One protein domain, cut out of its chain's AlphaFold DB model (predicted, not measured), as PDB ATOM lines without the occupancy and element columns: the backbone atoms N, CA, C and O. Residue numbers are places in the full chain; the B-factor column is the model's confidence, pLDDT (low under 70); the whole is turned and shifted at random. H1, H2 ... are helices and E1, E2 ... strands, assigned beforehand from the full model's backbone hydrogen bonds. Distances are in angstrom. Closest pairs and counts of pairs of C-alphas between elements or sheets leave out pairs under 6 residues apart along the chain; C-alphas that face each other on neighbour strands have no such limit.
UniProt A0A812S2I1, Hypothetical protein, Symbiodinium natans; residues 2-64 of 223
ATOM      1  N   VAL A   2      -2.174  38.559 -24.770       54.97
ATOM      2  CA  VAL A   2      -2.808  37.556 -25.672       54.97
ATOM      3  C   VAL A   2      -2.344  36.100 -25.441       54.97
ATOM      4  O   VAL A   2      -3.129  35.170 -25.584       54.97
ATOM      5  N   HIS A   3      -1.081  35.882 -25.056       56.75
ATOM      6  CA  HIS A   3      -0.557  34.531 -24.790       56.75
ATOM      7  C   HIS A   3      -1.046  33.915 -23.470       56.75
ATOM      8  O   HIS A   3      -1.093  32.696 -23.355       56.75
ATOM      9  N   GLU A   4      -1.412  34.742 -22.493       62.72
ATOM     10  CA  GLU A   4      -1.800  34.296 -21.149       62.72
ATOM     11  C   GLU A   4      -3.231  33.737 -21.167       62.72
ATOM     12  O   GLU A   4      -3.468  32.617 -20.730       62.72
ATOM     13  N   GLU A   5      -4.150  34.435 -21.846       71.56
ATOM     14  CA  GLU A   5      -5.529  33.971 -22.062       71.56
ATOM     15  C   GLU A   5      -5.594  32.674 -22.890       71.56
ATOM     16  O   GLU A   5      -6.405  31.786 -22.618       71.56
ATOM     17  N   ALA A   6      -4.719  32.536 -23.894       72.38
ATOM     18  CA  ALA A   6      -4.626  31.324 -24.706       72.38
ATOM     19  C   ALA A   6      -4.101  30.125 -23.899       72.38
ATOM     20  O   ALA A   6      -4.572  29.000 -24.080       72.38
ATOM     21  N   PHE A   7      -3.150  30.361 -22.993       77.38
ATOM     22  CA  PHE A   7      -2.614  29.337 -22.103       77.38
ATOM     23  C   PHE A   7      -3.663  28.857 -21.093       77.38
ATOM     24  O   PHE A   7      -3.854  27.649 -20.933       77.38
ATOM     25  N   ASP A   8      -4.411  29.779 -20.487       77.62
ATOM     26  CA  ASP A   8      -5.484  29.454 -19.544       77.62
ATOM     27  C   ASP A   8      -6.619  28.666 -20.208       77.62
ATOM     28  O   ASP A   8      -7.121  27.682 -19.650       77.62
ATOM     29  N   LEU A   9      -6.989  29.038 -21.439       79.31
ATOM     30  CA  LEU A   9      -7.963  28.291 -22.233       79.31
ATOM     31  C   LEU A   9      -7.462  26.875 -22.549       79.31
ATOM     32  O   LEU A   9      -8.209  25.907 -22.398       79.31
ATOM     33  N   ALA A  10      -6.199  26.737 -22.958       77.56
ATOM     34  CA  ALA A  10      -5.596  25.441 -23.249       77.56
ATOM     35  C   ALA A  10      -5.562  24.539 -22.005       77.56
ATOM     36  O   ALA A  10      -5.927  23.364 -22.082       77.56
ATOM     37  N   LEU A  11      -5.229  25.092 -20.836       80.56
ATOM     38  CA  LEU A  11      -5.245  24.363 -19.569       80.56
ATOM     39  C   LEU A  11      -6.664  23.925 -19.173       80.56
ATOM     40  O   LEU A  11      -6.867  22.797 -18.715       80.56
ATOM     41  N   ALA A  12      -7.666  24.783 -19.383       80.38
ATOM     42  CA  ALA A  12      -9.065  24.444 -19.138       80.38
ATOM     43  C   ALA A  12      -9.552  23.305 -20.051       80.38
ATOM     44  O   ALA A  12     -10.268  22.407 -19.600       80.38
ATOM     45  N   VAL A  13      -9.136  23.305 -21.321       78.81
ATOM     46  CA  VAL A  13      -9.440  22.229 -22.276       78.81
ATOM     47  C   VAL A  13      -8.726  20.930 -21.892       78.81
ATOM     48  O   VAL A  13      -9.367  19.880 -21.899       78.81
ATOM     49  N   GLN A  14      -7.453  20.985 -21.482       79.12
ATOM     50  CA  GLN A  14      -6.713  19.812 -21.003       79.12
ATOM     51  C   GLN A  14      -7.454  19.115 -19.853       79.12
ATOM     52  O   GLN A  14      -7.715  17.916 -19.935       79.12
ATOM     53  N   ARG A  15      -7.873  19.866 -18.825       78.69
ATOM     54  CA  ARG A  15      -8.585  19.298 -17.665       78.69
ATOM     55  C   ARG A  15      -9.913  18.644 -18.040       78.69
ATOM     56  O   ARG A  15     -10.304  17.666 -17.414       78.69
ATOM     57  N   ARG A  16     -10.623  19.159 -19.051       78.25
ATOM     58  CA  ARG A  16     -11.873  18.538 -19.534       78.25
ATOM     59  C   ARG A  16     -11.600  17.242 -20.288       78.25
ATOM     60  O   ARG A  16     -12.310  16.265 -20.076       78.25
ATOM     61  N   LEU A  17     -10.564  17.222 -21.124       71.62
ATOM     62  CA  LEU A  17     -10.183  16.040 -21.898       71.62
ATOM     63  C   LEU A  17      -9.608  14.909 -21.029       71.62
ATOM     64  O   LEU A  17      -9.731  13.748 -21.407       71.62
ATOM     65  N   GLU A  18      -9.013  15.230 -19.875       68.75
ATOM     66  CA  GLU A  18      -8.551  14.245 -18.881       68.75
ATOM     67  C   GLU A  18      -9.702  13.556 -18.126       68.75
ATOM     68  O   GLU A  18      -9.545  12.424 -17.672       68.75
ATOM     69  N   VAL A  19     -10.855  14.221 -17.989       68.50
ATOM     70  CA  VAL A  19     -12.034  13.694 -17.272       68.50
ATOM     71  C   VAL A  19     -12.872  12.765 -18.154       68.50
ATOM     72  O   VAL A  19     -13.524  11.853 -17.643       68.50
ATOM     73  N   GLU A  20     -12.855  12.952 -19.474       64.25
ATOM     74  CA  GLU A  20     -13.538  12.039 -20.388       64.25
ATOM     75  C   GLU A  20     -12.695  10.779 -20.660       64.25
ATOM     76  O   GLU A  20     -11.481  10.879 -20.858       64.25
ATOM     77  N   PRO A  21     -13.305   9.576 -20.735       54.41
ATOM     78  CA  PRO A  21     -12.609   8.333 -21.062       54.41
ATOM     79  C   PRO A  21     -12.262   8.296 -22.557       54.41
ATOM     80  O   PRO A  21     -12.799   7.510 -23.335       54.41
ATOM     81  N   THR A  22     -11.376   9.186 -22.986       61.56
ATOM     82  CA  THR A  22     -11.022   9.359 -24.388       61.56
ATOM     83  C   THR A  22      -9.900   8.405 -24.795       61.56
ATOM     84  O   THR A  22      -9.118   7.882 -23.990       61.56
ATOM     85  N   SER A  23      -9.809   8.160 -26.099       66.31
ATOM     86  CA  SER A  23      -8.742   7.399 -26.760       66.31
ATOM     87  C   SER A  23      -7.364   8.078 -26.673       66.31
ATOM     88  O   SER A  23      -6.410   7.627 -27.308       66.31
ATOM     89  N   LEU A  24      -7.234   9.147 -25.882       71.50
ATOM     90  CA  LEU A  24      -6.028   9.936 -25.687       71.50
ATOM     91  C   LEU A  24      -5.150   9.324 -24.589       71.50
ATOM     92  O   LEU A  24      -5.626   8.864 -23.555       71.50
ATOM     93  N   ALA A  25      -3.849   9.264 -24.847       66.88
ATOM     94  CA  ALA A  25      -2.837   8.753 -23.927       66.88
ATOM     95  C   ALA A  25      -2.104   9.862 -23.176       66.88
ATOM     96  O   ALA A  25      -1.639   9.637 -22.063       66.88
ATOM     97  N   HIS A  26      -1.939  11.026 -23.802       72.50
ATOM     98  CA  HIS A  26      -1.187  12.131 -23.228       72.50
ATOM     99  C   HIS A  26      -1.618  13.449 -23.863       72.50
ATOM    100  O   HIS A  26      -1.752  13.512 -25.086       72.50
ATOM    101  N   ILE A  27      -1.800  14.486 -23.047       75.56
ATOM    102  CA  ILE A  27      -2.187  15.841 -23.456       75.56
ATOM    103  C   ILE A  27      -1.252  16.814 -22.733       75.56
ATOM    104  O   ILE A  27      -0.951  16.623 -21.561       75.56
ATOM    105  N   MET A  28      -0.748  17.818 -23.442       73.75
ATOM    106  CA  MET A  28       0.166  18.829 -22.919       73.75
ATOM    107  C   MET A  28      -0.169  20.194 -23.512       73.75
ATOM    108  O   MET A  28      -0.504  20.294 -24.695       73.75
ATOM    109  N   VAL A  29      -0.019  21.235 -22.698       73.25
ATOM    110  CA  VAL A  29      -0.097  22.635 -23.120       73.25
ATOM    111  C   VAL A  29       1.314  23.151 -23.406       73.25
ATOM    112  O   VAL A  29       2.201  23.059 -22.562       73.25
ATOM    113  N   GLU A  30       1.531  23.676 -24.607       71.94
ATOM    114  CA  GLU A  30       2.774  24.340 -24.994       71.94
ATOM    115  C   GLU A  30       2.791  25.796 -24.480       71.94
ATOM    116  O   GLU A  30       1.730  26.419 -24.389       71.94
ATOM    117  N   PRO A  31       3.971  26.400 -24.225       62.28
ATOM    118  CA  PRO A  31       4.086  27.773 -23.705       62.28
ATOM    119  C   PRO A  31       3.398  28.858 -24.555       62.28
ATOM    120  O   PRO A  31       3.133  29.952 -24.072       62.28
ATOM    121  N   GLY A  32       3.100  28.568 -25.827       69.06
ATOM    122  CA  GLY A  32       2.358  29.458 -26.724       69.06
ATOM    123  C   GLY A  32       0.828  29.340 -26.647       69.06
ATOM    124  O   GLY A  32       0.157  29.982 -27.452       69.06
ATOM    125  N   GLY A  33       0.279  28.513 -25.748       68.00
ATOM    126  CA  GLY A  33      -1.159  28.213 -25.669       68.00
ATOM    127  C   GLY A  33      -1.631  27.143 -26.663       68.00
ATOM    128  O   GLY A  33      -2.826  26.987 -26.900       68.00
ATOM    129  N   GLY A  34      -0.699  26.406 -27.276       74.19
ATOM    130  CA  GLY A  34      -1.006  25.273 -28.148       74.19
ATOM    131  C   GLY A  34      -1.287  24.003 -27.347       74.19
ATOM    132  O   GLY A  34      -0.685  23.783 -26.301       74.19
ATOM    133  N   LEU A  35      -2.165  23.136 -27.850       76.06
ATOM    134  CA  LEU A  35      -2.403  21.809 -27.276       76.06
ATOM    135  C   LEU A  35      -1.740  20.734 -28.129       76.06
ATOM    136  O   LEU A  35      -2.026  20.604 -29.320       76.06
ATOM    137  N   ARG A  36      -0.905  19.912 -27.496       75.88
ATOM    138  CA  ARG A  36      -0.327  18.708 -28.089       75.88
ATOM    139  C   ARG A  36      -0.929  17.486 -27.416       75.88
ATOM    140  O   ARG A  36      -0.807  17.318 -26.206       75.88
ATOM    141  N   PHE A  37      -1.543  16.608 -28.198       79.38
ATOM    142  CA  PHE A  37      -2.137  15.376 -27.694       79.38
ATOM    143  C   PHE A  37      -1.750  14.169 -28.547       79.38
ATOM    144  O   PHE A  37      -1.490  14.284 -29.744       79.38
ATOM    145  N   PHE A  38      -1.729  12.996 -27.919       79.94
ATOM    146  CA  PHE A  38      -1.446  11.719 -28.567       79.94
ATOM    147  C   PHE A  38      -2.535  10.709 -28.238       79.94
ATOM    148  O   PHE A  38      -2.976  10.623 -27.094       79.94
ATOM    149  N   THR A  39      -2.931   9.902 -29.222       82.19
ATOM    150  CA  THR A  39      -3.836   8.769 -28.994       82.19
ATOM    151  C   THR A  39      -3.082   7.573 -28.413       82.19
ATOM    152  O   THR A  39      -1.884   7.397 -28.653       82.19
ATOM    153  N   LYS A  40      -3.788   6.715 -27.668       73.19
ATOM    154  CA  LYS A  40      -3.265   5.446 -27.128       73.19
ATOM    155  C   LYS A  40      -2.703   4.564 -28.234       73.19
ATOM    156  O   LYS A  40      -1.584   4.075 -28.117       73.19
ATOM    157  N   GLU A  41      -3.421   4.454 -29.343       72.44
ATOM    158  CA  GLU A  41      -2.984   3.710 -30.527       72.44
ATOM    159  C   GLU A  41      -1.689   4.269 -31.118       72.44
ATOM    160  O   GLU A  41      -0.779   3.507 -31.442       72.44
ATOM    161  N   HIS A  42      -1.560   5.598 -31.211       76.31
ATOM    162  CA  HIS A  42      -0.346   6.222 -31.729       76.31
ATOM    163  C   HIS A  42       0.857   5.946 -30.824       76.31
ATOM    164  O   HIS A  42       1.927   5.591 -31.317       76.31
ATOM    165  N   VAL A  43       0.683   6.060 -29.503       72.94
ATOM    166  CA  VAL A  43       1.750   5.767 -28.536       72.94
ATOM    167  C   VAL A  43       2.175   4.301 -28.624       72.94
ATOM    168  O   VAL A  43       3.370   4.020 -28.703       72.94
ATOM    169  N   LEU A  44       1.221   3.371 -28.700       71.31
ATOM    170  CA  LEU A  44       1.497   1.939 -28.840       71.31
ATOM    171  C   LEU A  44       2.188   1.605 -30.173       71.31
ATOM    172  O   LEU A  44       3.137   0.825 -30.196       71.31
ATOM    173  N   ALA A  45       1.781   2.238 -31.276       71.44
ATOM    174  CA  ALA A  45       2.413   2.052 -32.582       71.44
ATOM    175  C   ALA A  45       3.860   2.576 -32.626       71.44
ATOM    176  O   ALA A  45       4.686   2.051 -33.371       71.44
ATOM    177  N   GLN A  46       4.189   3.616 -31.853       73.06
ATOM    178  CA  GLN A  46       5.573   4.073 -31.696       73.06
ATOM    179  C   GLN A  46       6.365   3.164 -30.748       73.06
ATOM    180  O   GLN A  46       7.515   2.847 -31.053       73.06
ATOM    181  N   ALA A  47       5.744   2.666 -29.677       69.69
ATOM    182  CA  ALA A  47       6.354   1.691 -28.774       69.69
ATOM    183  C   ALA A  47       6.741   0.395 -29.504       69.69
ATOM    184  O   ALA A  47       7.853  -0.095 -29.330       69.69
ATOM    185  N   ALA A  48       5.892  -0.092 -30.416       71.81
ATOM    186  CA  ALA A  48       6.194  -1.239 -31.279       71.81
ATOM    187  C   ALA A  48       7.403  -1.010 -32.208       71.81
ATOM    188  O   ALA A  48       8.032  -1.962 -32.659       71.81
ATOM    189  N   ARG A  49       7.753   0.253 -32.481       73.19
ATOM    190  CA  ARG A  49       8.950   0.651 -33.242       73.19
ATOM    191  C   ARG A  49      10.155   0.947 -32.338       73.19
ATOM    192  O   ARG A  49      11.096   1.598 -32.787       73.19
ATOM    193  N   GLY A  50      10.101   0.544 -31.067       67.81
ATOM    194  CA  GLY A  50      11.158   0.785 -30.085       67.81
ATOM    195  C   GLY A  50      11.277   2.247 -29.647       67.81
ATOM    196  O   GLY A  50      12.360   2.676 -29.255       67.81
ATOM    197  N   LYS A  51      10.197   3.038 -29.753       70.12
ATOM    198  CA  LYS A  51      10.188   4.453 -29.359       70.12
ATOM    199  C   LYS A  51       9.296   4.718 -28.147       70.12
ATOM    200  O   LYS A  51       8.140   4.316 -28.117       70.12
ATOM    201  N   VAL A  52       9.804   5.480 -27.188       73.00
ATOM    202  CA  VAL A  52       9.143   5.862 -25.937       73.00
ATOM    203  C   VAL A  52       8.781   7.345 -25.967       73.00
ATOM    204  O   VAL A  52       9.582   8.172 -26.402       73.00
ATOM    205  N   LEU A  53       7.574   7.687 -25.513       69.69
ATOM    206  CA  LEU A  53       7.105   9.069 -25.385       69.69
ATOM    207  C   LEU A  53       7.701   9.731 -24.133       69.69
ATOM    208  O   LEU A  53       7.522   9.234 -23.023       69.69
ATOM    209  N   CYS A  54       8.326  10.896 -24.292       70.94
ATOM    210  CA  CYS A  54       8.674  11.765 -23.175       70.94
ATOM    211  C   CYS A  54       7.455  12.599 -22.760       70.94
ATOM    212  O   CYS A  54       6.980  13.434 -23.528       70.94
ATOM    213  N   LYS A  55       6.986  12.416 -21.521       64.50
ATOM    214  CA  LYS A  55       5.856  13.177 -20.961       64.50
ATOM    215  C   LYS A  55       6.156  14.664 -20.731       64.50
ATOM    216  O   LYS A  55       5.221  15.432 -20.575       64.50
ATOM    217  N   GLY A  56       7.430  15.070 -20.705       63.88
ATOM    218  CA  GLY A  56       7.837  16.459 -20.449       63.88
ATOM    219  C   GLY A  56       7.902  17.347 -21.693       63.88
ATOM    220  O   GLY A  56       7.597  18.527 -21.609       63.88
ATOM    221  N   CYS A  57       8.250  16.792 -22.859       66.69
ATOM    222  CA  CYS A  57       8.328  17.552 -24.116       66.69
ATOM    223  C   CYS A  57       7.432  17.004 -25.238       66.69
ATOM    224  O   CYS A  57       7.356  17.590 -26.314       66.69
ATOM    225  N   GLY A  58       6.762  15.867 -25.023       68.75
ATOM    226  CA  GLY A  58       5.855  15.265 -26.002       68.75
ATOM    227  C   GLY A  58       6.545  14.633 -27.217       68.75
ATOM    228  O   GLY A  58       5.882  14.384 -28.222       68.75
ATOM    229  N   PHE A  59       7.855  14.373 -27.172       72.81
ATOM    230  CA  PHE A  59       8.598  13.737 -28.270       72.81
ATOM    231  C   PHE A  59       8.834  12.239 -28.042       72.81
ATOM    232  O   PHE A  59       8.915  11.775 -26.905       72.81
ATOM    233  N   PHE A  60       8.973  11.483 -29.136       73.38
ATOM    234  CA  PHE A  60       9.265  10.046 -29.123       73.38
ATOM    235  C   PHE A  60      10.757   9.767 -29.347       73.38
ATOM    236  O   PHE A  60      11.346  10.266 -30.306       73.38
ATOM    237  N   PHE A  61      11.337   8.906 -28.517       69.75
ATOM    238  CA  PHE A  61      12.770   8.603 -28.474       69.75
ATOM    239  C   PHE A  61      13.018   7.098 -28.541       69.75
ATOM    240  O   PHE A  61      12.282   6.342 -27.925       69.75
ATOM    241  N   GLY A  62      14.050   6.647 -29.250       70.00
ATOM    242  CA  GLY A  62      14.345   5.219 -29.447       70.00
ATOM    243  C   GLY A  62      15.826   4.972 -29.723       70.00
ATOM    244  O   GLY A  62      16.648   5.842 -29.458       70.00
ATOM    245  N   GLU A  63      16.179   3.818 -30.289       52.16
ATOM    246  CA  GLU A  63      17.584   3.390 -30.464       52.16
ATOM    247  C   GLU A  63      18.465   4.394 -31.234       52.16
ATOM    248  O   GLU A  63      19.628   4.583 -30.896       52.16
ATOM    249  N   GLY A  64      17.906   5.102 -32.224       56.53
ATOM    250  CA  GLY A  64      18.624   6.136 -32.986       56.53
ATOM    251  C   GLY A  64      18.623   7.539 -32.360       56.53
ATOM    252  O   GLY A  64      19.304   8.427 -32.863       56.53
TER     253      GLY A  64
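AT A GLANCE: This is residues 2 to 64 of the 223 residues of the protein "Hypothetical protein" of Symbiodinium natans (UniProt A0A812S2I1). A long helix, H1, lies along one face of a two-stranded hairpin, E1 and E2, and a short helix, H2, follows directly where E2 ends. Beyond H2, residues 48 to 64 hold no named element and fold back on themselves on the other side of the hairpin from H1. The 63 printed residues have two named helices and two named strands, in the order H1, E1, E2, H2, the sheet E1 - E2 being antiparallel; the class is mixed, helices and strands. The whole is flat, spanning 40 by 27 by 12 A, and only just loose, close to compact, with a radius of gyration of the C-alphas of 13.2 A.

IN THESE COORDINATES: H1 is residues 2 to 19, 26.9 A long, from C-alpha 2 at (-2.808, 37.556, -25.672). E1 is residues 24 to 29, 14.2 A long, and E2 residues 35 to 39, 13.2 A long. H2 is residues 40 to 47, 10.5 A long, ending with C-alpha 47 at (6.354, 1.691, -28.774).

HOW THE PARTS SIT: The closest C-alphas of H1 and E1, those of Ala 10 and Val 29, are 6.2 A apart. E1 and E2 form a hairpin, with N 28 and O 36 2.8 A apart and N 38 and O 26 2.9 A apart, within hydrogen-bond range. The closest C-alphas of E1 and H2, those of Ala 25 and Lys 40, are 4.6 A apart. H1 and H2 are apart. Every O i to N i+4 pair is within hydrogen-bond range in H2, and 12 of 14 in H1. Residues 52 to 53 pair with residues 60 to 61, antiparallel.

THE WHOLE: The two C-alphas farthest apart, those of Val 2 and Ala 48, are 40.2 A apart. The printed part has no cut, and its three links are tight. The mean pLDDT of the printed part is 70.9; 23 residues are under 70, among them residues 18 to 23 and 55 to 58.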